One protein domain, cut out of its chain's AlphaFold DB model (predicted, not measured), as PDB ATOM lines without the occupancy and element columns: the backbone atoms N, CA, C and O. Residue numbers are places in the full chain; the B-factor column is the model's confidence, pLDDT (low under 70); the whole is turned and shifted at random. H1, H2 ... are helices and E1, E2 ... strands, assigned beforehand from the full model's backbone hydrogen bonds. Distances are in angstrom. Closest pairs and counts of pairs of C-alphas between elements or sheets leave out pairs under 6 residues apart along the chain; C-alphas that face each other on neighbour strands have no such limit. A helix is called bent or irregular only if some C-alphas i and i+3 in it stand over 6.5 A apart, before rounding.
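This is residues 7 to 87 of the 102 residues of an uncharacterized protein of Phenylobacterium deserti (UniProt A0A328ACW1). Three helices make a small helical body, H3 in the middle with H1 and H2 packed on it, and from this body two arms stick out in different directions: the turn of the narrow two-stranded hairpin E1 and E2, residues 61 to 66, and the far end of H4 with the tail, residues 81 to 87. H4 starts at the foot of the hairpin, right after E2, and turns off away from it. You are reading 81 residues with four named helices and two named strands, in the order H1, H2, H3, E1, E2, H4; the class is mostly helix, and the one sheet, E1 - E2, is antiparallel. The whole is compact, with a radius of gyration of the C-alphas of 13.4 A, and the C-alphas span 37 by 31 by 27 A.

Find C-alpha 7 at (-6.108, 20.016, -15.943); from there H1 runs through residues 7 to 15, 12.2 A long. Next comes H2, residues 18 to 31, 18.6 A; it is irregular, with C-alphas 27 and 30 at 8.4 A. Look for C-alpha 35 at (6.493, 6.832, -18.317), where H3 begins its run through residues 35 to 49, 20.4 A. Strand E1 is residues 56 to 60, 13.5 A, and strand E2 is residues 67 to 71, 13.1 A. H4, residues 72 to 85, covers 20.1 A and ends at C-alpha 85, (17.417, 16.115, -1.843).

Begin with H1, which touches H3; the closest C-alphas, of Met 13 and Arg 39, are 5.2 A apart, and the lines are about perpendicular at 71 degrees, only just past steep. H1 and H2 are apart. H2 touches H3 with residues 20 to 25 alone, closest at the C-alphas of Ile 21 and Ala 38, 5.6 A, at a steep tilt of 61 degrees, opposite ways. From H3 go on to E1: their closest C-alphas are those of Met 45 and Phe 57, 7.1 A. E1 and E2 form a hairpin; look at N 57 and O 70, 3.0 A, and N 59 and O 68, 2.8 A, within hydrogen-bond range. H4 is close to H3 but not clearly touching, with the C-alphas of Glu 37 and Val 76 closest at 6.8 A. In H1, H3 and H4 every O i to N i+4 pair is within hydrogen-bond range; in H2, 6 of 10 are.

The C-alphas farthest apart are those of Asp 30 and Gly 63, 38.3 A. The printed part has no cut, and no link is long. The mean pLDDT of the printed part is 92.3, and no printed residue is under 70.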
ATOM      1  N   ASP A   7      -5.311  20.880 -15.065       90.06
ATOM      2  CA  ASP A   7      -6.108  20.016 -15.943       90.06
ATOM      3  C   ASP A   7      -5.591  19.998 -17.378       90.06
ATOM      4  O   ASP A   7      -5.437  18.921 -17.945       90.06
ATOM      5  N   GLU A   8      -5.247  21.157 -17.947       92.69
ATOM      6  CA  GLU A   8      -4.661  21.216 -19.291       92.69
ATOM      7  C   GLU A   8      -3.349  20.423 -19.354       92.69
ATOM      8  O   GLU A   8      -3.138  19.659 -20.292       92.69
ATOM      9  N   ILE A   9      -2.489  20.548 -18.337       92.38
ATOM     10  CA  ILE A   9      -1.234  19.787 -18.254       92.38
ATOM     11  C   ILE A   9      -1.520  18.284 -18.231       92.38
ATOM     12  O   ILE A   9      -0.891  17.526 -18.969       92.38
ATOM     13  N   ARG A  10      -2.483  17.844 -17.409       88.88
ATOM     14  CA  ARG A  10      -2.877  16.430 -17.320       88.88
ATOM     15  C   ARG A  10      -3.374  15.894 -18.657       88.88
ATOM     16  O   ARG A  10      -2.942  14.816 -19.059       88.88
ATOM     17  N   THR A  11      -4.237  16.642 -19.337       92.69
ATOM     18  CA  THR A  11      -4.759  16.273 -20.657       92.69
ATOM     19  C   THR A  11      -3.627  16.144 -21.670       92.69
ATOM     20  O   THR A  11      -3.478  15.086 -22.271       92.69
ATOM     21  N   ILE A  12      -2.746  17.146 -21.767       93.50
ATOM     22  CA  ILE A  12      -1.602  17.122 -22.692       93.50
ATOM     23  C   ILE A  12      -0.687  15.922 -22.412       93.50
ATOM     24  O   ILE A  12      -0.248  15.248 -23.342       93.50
ATOM     25  N   MET A  13      -0.397  15.630 -21.140       94.44
ATOM     26  CA  MET A  13       0.416  14.470 -20.762       94.44
ATOM     27  C   MET A  13      -0.256  13.144 -21.130       94.44
ATOM     28  O   MET A  13       0.442  12.213 -21.528       94.44
ATOM     29  N   ALA A  14      -1.579  13.033 -20.980       93.75
ATOM     30  CA  ALA A  14      -2.342  11.829 -21.308       93.75
ATOM     31  C   ALA A  14      -2.460  11.608 -22.827       93.75
ATOM     32  O   ALA A  14      -2.364  10.469 -23.282       93.75
ATOM     33  N   GLU A  15      -2.597  12.687 -23.597       95.12
ATOM     34  CA  GLU A  15      -2.690  12.684 -25.063       95.12
ATOM     35  C   GLU A  15      -1.368  12.346 -25.764       95.12
ATOM     36  O   GLU A  15      -1.372  12.019 -26.952       95.12
ATOM     37  N   MET A  16      -0.239  12.376 -25.045       95.62
ATOM     38  CA  MET A  16       1.057  12.000 -25.607       95.62
ATOM     39  C   MET A  16       1.013  10.571 -26.193       95.62
ATOM     40  O   MET A  16       0.728   9.620 -25.450       95.62
ATOM     41  N   PRO A  17       1.336  10.391 -27.491       95.62
ATOM     42  CA  PRO A  17       1.293   9.085 -28.139       95.62
ATOM     43  C   PRO A  17       2.285   8.087 -27.519       95.62
ATOM     44  O   PRO A  17       3.422   8.472 -27.229       95.62
ATOM     45  N   PRO A  18       1.939   6.789 -27.405       95.31
ATOM     46  CA  PRO A  18       2.855   5.761 -26.898       95.31
ATOM     47  C   PRO A  18       4.190   5.693 -27.650       95.31
ATOM     48  O   PRO A  18       5.235   5.533 -27.030       95.31
ATOM     49  N   ALA A  19       4.174   5.903 -28.970       96.06
ATOM     50  CA  ALA A  19       5.388   5.927 -29.786       96.06
ATOM     51  C   ALA A  19       6.356   7.055 -29.383       96.06
ATOM     52  O   ALA A  19       7.569   6.864 -29.403       96.06
ATOM     53  N   ALA A  20       5.842   8.216 -28.961       95.75
ATOM     54  CA  ALA A  20       6.679   9.315 -28.483       95.75
ATOM     55  C   ALA A  20       7.304   8.997 -27.112       95.75
ATOM     56  O   ALA A  20       8.420   9.418 -26.822       95.75
ATOM     57  N   ILE A  21       6.600   8.233 -26.271       95.81
ATOM     58  CA  ILE A  21       7.120   7.757 -24.981       95.81
ATOM     59  C   ILE A  21       8.249   6.753 -25.223       95.81
ATOM     60  O   ILE A  21       9.335   6.892 -24.662       95.81
ATOM     61  N   GLU A  22       8.019   5.779 -26.104       95.88
ATOM     62  CA  GLU A  22       9.008   4.764 -26.469       95.88
ATOM     63  C   GLU A  22      10.263   5.385 -27.101       95.88
ATOM     64  O   GLU A  22      11.380   4.968 -26.782       95.88
ATOM     65  N   ALA A  23      10.094   6.419 -27.931       96.12
ATOM     66  CA  ALA A  23      11.196   7.160 -28.539       96.12
ATOM     67  C   ALA A  23      12.116   7.833 -27.505       96.12
ATOM     68  O   ALA A  23      13.314   7.919 -27.739       96.12
ATOM     69  N   LEU A  24      11.584   8.259 -26.352       96.38
ATOM     70  CA  LEU A  24      12.378   8.825 -25.254       96.38
ATOM     71  C   LEU A  24      12.995   7.746 -24.354       96.38
ATOM     72  O   LEU A  24      14.073   7.930 -23.793       96.38
ATOM     73  N   GLN A  25      12.307   6.620 -24.167       95.50
ATOM     74  CA  GLN A  25      12.763   5.562 -23.264       95.50
ATOM     75  C   GLN A  25      13.841   4.678 -23.893       95.50
ATOM     76  O   GLN A  25      14.795   4.298 -23.213       95.50
ATOM     77  N   THR A  26      13.705   4.350 -25.179       95.69
ATOM     78  CA  THR A  26      14.572   3.384 -25.869       95.69
ATOM     79  C   THR A  26      16.043   3.811 -25.897       95.69
ATOM     80  O   THR A  26      16.884   3.006 -25.485       95.69
ATOM     81  N   PRO A  27      16.395   5.058 -26.277       95.75
ATOM     82  CA  PRO A  27      17.786   5.522 -26.276       95.75
ATOM     83  C   PRO A  27      18.400   5.619 -24.872       95.75
ATOM     84  O   PRO A  27      19.619   5.671 -24.725       95.75
ATOM     85  N   HIS A  28      17.565   5.640 -23.829       94.50
ATOM     86  CA  HIS A  28      17.965   5.867 -22.440       94.50
ATOM     87  C   HIS A  28      17.564   4.711 -21.518       94.50
ATOM     88  O   HIS A  28      17.330   4.909 -20.322       94.50
ATOM     89  N   ARG A  29      17.494   3.491 -22.062       91.25
ATOM     90  CA  ARG A  29      17.053   2.297 -21.329       91.25
ATOM     91  C   ARG A  29      17.843   2.069 -20.037       91.25
ATOM     92  O   ARG A  29      17.246   1.735 -19.014       91.25
ATOM     93  N   ASP A  30      19.149   2.330 -20.061       93.88
ATOM     94  CA  ASP A  30      20.048   2.177 -18.907       93.88
ATOM     95  C   ASP A  30      19.705   3.120 -17.743       93.88
ATOM     96  O   ASP A  30      20.014   2.836 -16.588       93.88
ATOM     97  N   HIS A  31      19.003   4.221 -18.023       91.94
ATOM     98  CA  HIS A  31      18.573   5.195 -17.020       91.94
ATOM     99  C   HIS A  31      17.184   4.910 -16.444       91.94
ATOM    100  O   HIS A  31      16.737   5.647 -15.556       91.94
ATOM    101  N   GLN A  32      16.508   3.859 -16.923       92.00
ATOM    102  CA  GLN A  32      15.181   3.446 -16.457       92.00
ATOM    103  C   GLN A  32      14.206   4.631 -16.427       92.00
ATOM    104  O   GLN A  32      13.612   4.959 -15.397       92.00
ATOM    105  N   ILE A  33      14.108   5.344 -17.549       93.12
ATOM    106  CA  ILE A  33      13.185   6.468 -17.706       93.12
ATOM    107  C   ILE A  33      11.752   5.970 -17.511       93.12
ATOM    108  O   ILE A  33      11.278   5.084 -18.223       93.12
ATOM    109  N   THR A  34      11.047   6.551 -16.547       92.44
ATOM    110  CA  THR A  34       9.655   6.199 -16.267       92.44
ATOM    111  C   THR A  34       8.714   6.839 -17.283       92.44
ATOM    112  O   THR A  34       9.006   7.892 -17.853       92.44
ATOM    113  N   GLU A  35       7.533   6.250 -17.462       93.19
ATOM    114  CA  GLU A  35       6.493   6.832 -18.317       93.19
ATOM    115  C   GLU A  35       6.106   8.249 -17.860       93.19
ATOM    116  O   GLU A  35       5.909   9.136 -18.687       93.19
ATOM    117  N   ARG A  36       6.070   8.500 -16.542       91.81
ATOM    118  CA  ARG A  36       5.790   9.834 -15.990       91.81
ATOM    119  C   ARG A  36       6.795  10.876 -16.472       91.81
ATOM    120  O   ARG A  36       6.402  11.988 -16.803       91.81
ATOM    121  N   GLU A  37       8.079  10.532 -16.466       94.31
ATOM    122  CA  GLU A  37       9.159  11.439 -16.869       94.31
ATOM    123  C   GLU A  37       9.119  11.717 -18.367       94.31
ATOM    124  O   GLU A  37       9.233  12.873 -18.769       94.31
ATOM    125  N   ALA A  38       8.870  10.687 -19.177       95.62
ATOM    126  CA  ALA A  38       8.672  10.842 -20.613       95.62
ATOM    127  C   ALA A  38       7.453  11.729 -20.923       95.62
ATOM    128  O   ALA A  38       7.567  12.682 -21.689       95.62
ATOM    129  N   ARG A  39       6.307  11.491 -20.267       95.56
ATOM    130  CA  ARG A  39       5.090  12.307 -20.436       95.56
ATOM    131  C   ARG A  39       5.271  13.745 -19.980       95.56
ATOM    132  O   ARG A  39       4.786  14.666 -20.632       95.56
ATOM    133  N   TRP A  40       5.975  13.951 -18.872       94.88
ATOM    134  CA  TRP A  40       6.269  15.290 -18.379       94.88
ATOM    135  C   TRP A  40       7.168  16.055 -19.352       94.88
ATOM    136  O   TRP A  40       6.880  17.204 -19.679       94.88
ATOM    137  N   TRP A  41       8.202  15.401 -19.886       96.56
ATOM    138  CA  TRP A  41       9.020  15.977 -20.946       96.56
ATOM    139  C   TRP A  41       8.208  16.281 -22.207       96.56
ATOM    140  O   TRP A  41       8.318  17.378 -22.749       96.56
ATOM    141  N   GLY A  42       7.335  15.360 -22.624       96.50
ATOM    142  CA  GLY A  42       6.415  15.569 -23.738       96.50
ATOM    143  C   GLY A  42       5.533  16.804 -23.545       96.50
ATOM    144  O   GLY A  42       5.381  17.589 -24.476       96.50
ATOM    145  N   TYR A  43       5.021  17.041 -22.333       95.62
ATOM    146  CA  TYR A  43       4.325  18.288 -22.003       95.62
ATOM    147  C   TYR A  43       5.231  19.519 -22.158       95.62
ATOM    148  O   TYR A  43       4.818  20.490 -22.792       95.62
ATOM    149  N   LEU A  44       6.458  19.498 -21.620       95.00
ATOM    150  CA  LEU A  44       7.390  20.628 -21.743       95.00
ATOM    151  C   LEU A  44       7.709  20.938 -23.215       95.00
ATOM    152  O   LEU A  44       7.694  22.105 -23.614       95.00
ATOM    153  N   MET A  45       7.940  19.902 -24.023       95.44
ATOM    154  CA  MET A  45       8.146  20.014 -25.467       95.44
ATOM    155  C   MET A  45       6.916  20.584 -26.169       95.44
ATOM    156  O   MET A  45       7.038  21.562 -26.910       95.44
ATOM    157  N   PHE A  46       5.729  20.046 -25.887       94.88
ATOM    158  CA  PHE A  46       4.483  20.472 -26.517       94.88
ATOM    159  C   PHE A  46       4.140  21.923 -26.170       94.88
ATOM    160  O   PHE A  46       3.888  22.733 -27.060       94.88
ATOM    161  N   ALA A  47       4.227  22.299 -24.894       92.69
ATOM    162  CA  ALA A  47       3.982  23.666 -24.437       92.69
ATOM    163  C   ALA A  47       4.944  24.687 -25.073       92.69
ATOM    164  O   ALA A  47       4.634  25.881 -25.160       92.69
ATOM    165  N   ARG A  48       6.125  24.233 -25.510       90.38
ATOM    166  CA  ARG A  48       7.161  25.085 -26.093       90.38
ATOM    167  C   ARG A  48       7.134  25.131 -27.618       90.38
ATOM    168  O   ARG A  48       7.397  26.195 -28.175       90.38
ATOM    169  N   THR A  49       6.868  24.001 -28.263       91.12
ATOM    170  CA  THR A  49       7.064  23.795 -29.707       91.12
ATOM    171  C   THR A  49       5.787  23.406 -30.449       91.12
ATOM    172  O   THR A  49       5.749  23.502 -31.670       91.12
ATOM    173  N   GLY A  50       4.739  22.993 -29.732       92.94
ATOM    174  CA  GLY A  50       3.521  22.427 -30.311       92.94
ATOM    175  C   GLY A  50       3.632  20.950 -30.708       92.94
ATOM    176  O   GLY A  50       2.674  20.415 -31.256       92.94
ATOM    177  N   ALA A  51       4.761  20.287 -30.433       93.81
ATOM    178  CA  ALA A  51       4.984  18.871 -30.720       93.81
ATOM    179  C   ALA A  51       5.495  18.118 -29.481       93.81
ATOM    180  O   ALA A  51       6.173  18.690 -28.629       93.81
ATOM    181  N   TYR A  52       5.185  16.823 -29.394       95.56
ATOM    182  CA  TYR A  52       5.703  15.935 -28.341       95.56
ATOM    183  C   TYR A  52       7.125  15.430 -28.621       95.56
ATOM    184  O   TYR A  52       7.784  14.913 -27.723       95.56
ATOM    185  N   GLU A  53       7.569  15.528 -29.872       92.88
ATOM    186  CA  GLU A  53       8.789  14.903 -30.372       92.88
ATOM    187  C   GLU A  53      10.023  15.760 -30.100       92.88
ATOM    188  O   GLU A  53      10.018  16.970 -30.321       92.88
ATOM    189  N   GLY A  54      11.108  15.102 -29.694       93.38
ATOM    190  CA  GLY A  54      12.421  15.715 -29.535       93.38
ATOM    191  C   GLY A  54      12.996  15.558 -28.131       93.38
ATOM    192  O   GLY A  54      12.286  15.502 -27.130       93.38
ATOM    193  N   GLU A  55      14.322  15.516 -28.065       95.38
ATOM    194  CA  GLU A  55      15.083  15.351 -26.819       95.38
ATOM    195  C   GLU A  55      15.713  16.657 -26.327       95.38
ATOM    196  O   GLU A  55      16.401  16.679 -25.307       95.38
ATOM    197  N   ALA A  56      15.506  17.765 -27.041       96.38
ATOM    198  CA  ALA A  56      16.029  19.058 -26.643       96.38
ATOM    199  C   ALA A  56      15.182  20.213 -27.173       96.38
ATOM    200  O   ALA A  56      14.644  20.157 -28.278       96.38
ATOM    201  N   PHE A  57      15.149  21.301 -26.410       92.50
ATOM    202  CA  PHE A  57      14.617  22.579 -26.866       92.50
ATOM    203  C   PHE A  57      15.466  23.739 -26.357       92.50
ATOM    204  O   PHE A  57      16.126  23.659 -25.317       92.50
ATOM    205  N   THR A  58      15.427  24.849 -27.091       91.94
ATOM    206  CA  THR A  58      16.176  26.059 -26.748       91.94
ATOM    207  C   THR A  58      15.268  27.109 -26.106       91.94
ATOM    208  O   THR A  58      14.172  27.435 -26.580       91.94
ATOM    209  N   VAL A  59      15.741  27.667 -24.998       86.88
ATOM    210  CA  VAL A  59      15.109  28.758 -24.261       86.88
ATOM    211  C   VAL A  59      15.966  30.005 -24.416       86.88
ATOM    212  O   VAL A  59      17.166  29.990 -24.151       86.88
ATOM    213  N   SER A  60      15.347  31.097 -24.853       85.81
ATOM    214  CA  SER A  60      15.989  32.409 -24.847       85.81
ATOM    215  C   SER A  60      16.030  32.937 -23.418       85.81
ATOM    216  O   SER A  60      15.002  32.981 -22.740       85.81
ATOM    217  N   VAL A  61      17.210  33.351 -22.964       85.12
ATOM    218  CA  VAL A  61      17.383  33.969 -21.651       85.12
ATOM    219  C   VAL A  61      16.990  35.439 -21.767       85.12
ATOM    220  O   VAL A  61      17.620  36.224 -22.479       85.12
ATOM    221  N   MET A  62      15.915  35.811 -21.075       82.56
ATOM    222  CA  MET A  62      15.434  37.192 -21.027       82.56
ATOM    223  C   MET A  62      16.538  38.127 -20.512       82.56
ATOM    224  O   MET A  62      17.165  37.857 -19.492       82.56
ATOM    225  N   GLY A  63      16.759  39.239 -21.217       81.88
ATOM    226  CA  GLY A  63      17.644  40.324 -20.775       81.88
ATOM    227  C   GLY A  63      19.140  40.155 -21.064       81.88
ATOM    228  O   GLY A  63      19.876  41.120 -20.898       81.88
ATOM    229  N   THR A  64      19.604  38.992 -21.530       85.44
ATOM    230  CA  THR A  64      21.036  38.762 -21.828       85.44
ATOM    231  C   THR A  64      21.328  38.499 -23.304       85.44
ATOM    232  O   THR A  64      22.487  38.485 -23.703       85.44
ATOM    233  N   GLY A  65      20.297  38.250 -24.122       84.06
ATOM    234  CA  GLY A  65      20.461  37.815 -25.517       84.06
ATOM    235  C   GLY A  65      21.012  36.389 -25.661       84.06
ATOM    236  O   GLY A  65      21.184  35.907 -26.777       84.06
ATOM    237  N   GLY A  66      21.269  35.703 -24.543       89.31
ATOM    238  CA  GLY A  66      21.759  34.333 -24.525       89.31
ATOM    239  C   GLY A  66      20.668  33.320 -24.853       89.31
ATOM    240  O   GLY A  66      19.469  33.564 -24.697       89.31
ATOM    241  N   THR A  67      21.100  32.137 -25.269       91.69
ATOM    242  CA  THR A  67      20.234  30.967 -25.381       91.69
ATOM    243  C   THR A  67      20.782  29.853 -24.512       91.69
ATOM    244  O   THR A  67      21.990  29.734 -24.313       91.69
ATOM    245  N   TRP A  68      19.879  29.051 -23.969       90.88
ATOM    246  CA  TRP A  68      20.217  27.848 -23.234       90.88
ATOM    247  C   TRP A  68      19.417  26.682 -23.795       90.88
ATOM    248  O   TRP A  68      18.219  26.803 -24.054       90.88
ATOM    249  N   THR A  69      20.089  25.557 -24.002       93.94
ATOM    250  CA  THR A  69      19.462  24.331 -24.485       93.94
ATOM    251  C   THR A  69      19.201  23.415 -23.306       93.94
ATOM    252  O   THR A  69      20.137  22.971 -22.642       93.94
ATOM    253  N   GLN A  70      17.930  23.101 -23.077       94.62
ATOM    254  CA  GLN A  70      17.535  22.038 -22.166       94.62
ATOM    255  C   GLN A  70      17.510  20.722 -22.943       94.62
ATOM    256  O   GLN A  70      16.900  20.645 -24.009       94.62
ATOM    257  N   ARG A  71      18.152  19.690 -22.392       96.75
ATOM    258  CA  ARG A  71      18.121  18.314 -22.906       96.75
ATOM    259  C   ARG A  71      17.326  17.410 -21.976       96.75
ATOM    260  O   ARG A  71      17.327  17.640 -20.764       96.75
ATOM    261  N   PHE A  72      16.679  16.402 -22.547       96.81
ATOM    262  CA  PHE A  72      15.781  15.487 -21.855       96.81
ATOM    263  C   PHE A  72      16.471  14.735 -20.718       96.81
ATOM    264  O   PHE A  72      16.054  14.841 -19.565       96.81
ATOM    265  N   LEU A  73      17.543  14.002 -21.025       96.62
ATOM    266  CA  LEU A  73      18.202  13.161 -20.031       96.62
ATOM    267  C   LEU A  73      18.777  13.997 -18.878       96.62
ATOM    268  O   LEU A  73      18.530  13.694 -17.711       96.62
ATOM    269  N   ASP A  74      19.466  15.094 -19.203       96.38
ATOM    270  CA  ASP A  74      20.028  16.017 -18.210       96.38
ATOM    271  C   ASP A  74      18.936  16.594 -17.297       96.38
ATOM    272  O   ASP A  74      19.119  16.683 -16.081       96.38
ATOM    273  N   TYR A  75      17.777  16.941 -17.873       95.25
ATOM    274  CA  TYR A  75      16.616  17.408 -17.122       95.25
ATOM    275  C   TYR A  75      16.130  16.357 -16.121       95.25
ATOM    276  O   TYR A  75      16.011  16.650 -14.933       95.25
ATOM    277  N   VAL A  76      15.876  15.129 -16.587       94.69
ATOM    278  CA  VAL A  76      15.333  14.051 -15.747       94.69
ATOM    279  C   VAL A  76      16.277  13.721 -14.595       94.69
ATOM    280  O   VAL A  76      15.834  13.571 -13.456       94.69
ATOM    281  N   LEU A  77      17.581  13.630 -14.861       94.31
ATOM    282  CA  LEU A  77      18.565  13.317 -13.824       94.31
ATOM    283  C   LEU A  77      18.678  14.439 -12.782       94.31
ATOM    284  O   LEU A  77      18.737  14.150 -11.584       94.31
ATOM    285  N   ALA A  78      18.651  15.704 -13.209       93.06
ATOM    286  CA  ALA A  78      18.663  16.848 -12.298       93.06
ATOM    287  C   ALA A  78      17.391  16.918 -11.434       93.06
ATOM    288  O   ALA A  78      17.465  17.155 -10.227       93.06
ATOM    289  N   ASP A  79      16.233  16.665 -12.036       91.00
ATOM    290  CA  ASP A  79      14.930  16.662 -11.375       91.00
ATOM    291  C   ASP A  79      14.822  15.531 -10.333       91.00
ATOM    292  O   ASP A  79      14.456  15.772  -9.182       91.00
ATOM    293  N   ARG A  80      15.279  14.316 -10.668       89.62
ATOM    294  CA  ARG A  80      15.421  13.206  -9.705       89.62
ATOM    295  C   ARG A  80      16.336  13.568  -8.533       89.62
ATOM    296  O   ARG A  80      16.000  13.282  -7.384       89.62
ATOM    297  N   ALA A  81      17.492  14.172  -8.811       88.25
ATOM    298  CA  ALA A  81      18.441  14.571  -7.773       88.25
ATOM    299  C   ALA A  81      17.849  15.642  -6.840       88.25
ATOM    300  O   ALA A  81      18.059  15.588  -5.626       88.25
ATOM    301  N   SER A  82      17.075  16.580  -7.395       85.94
ATOM    302  CA  SER A  82      16.322  17.568  -6.620       85.94
ATOM    303  C   SER A  82      15.294  16.891  -5.711       85.94
ATOM    304  O   SER A  82      15.305  17.116  -4.503       85.94
ATOM    305  N   ASP A  83      14.466  15.996  -6.246       85.00
ATOM    306  CA  ASP A  83      13.464  15.271  -5.459       85.00
ATOM    307  C   ASP A  83      14.084  14.452  -4.327       85.00
ATOM    308  O   ASP A  83      13.605  14.500  -3.192       85.00
ATOM    309  N   ALA A  84      15.187  13.754  -4.605       84.38
ATOM    310  CA  ALA A  84      15.927  13.006  -3.597       84.38
ATOM    311  C   ALA A  84      16.439  13.921  -2.473       84.38
ATOM    312  O   ALA A  84      16.298  13.584  -1.297       84.38
ATOM    313  N   ARG A  85      16.968  15.105  -2.817       85.56
ATOM    314  CA  ARG A  85      17.417  16.115  -1.843       85.56
ATOM    315  C   ARG A  85      16.280  16.588  -0.932       85.56
ATOM    316  O   ARG A  85      16.534  16.892   0.231       85.56
ATOM    317  N   TRP A  86      15.051  16.629  -1.441       82.50
ATOM    318  CA  TRP A  86      13.858  17.038  -0.693       82.50
ATOM    319  C   TRP A  86      13.064  15.868  -0.090       82.50
ATOM    320  O   TRP A  86      12.008  16.087   0.501       82.50
ATOM    321  N   GLY A  87      13.553  14.627  -0.207       81.12
ATOM    322  CA  GLY A  87      12.881  13.436   0.322       81.12
ATOM    323  C   GLY A  87      11.576  13.070  -0.396       81.12
ATOM    324  O   GLY A  87      10.761  12.324   0.150       81.12
TER     325      GLY A  87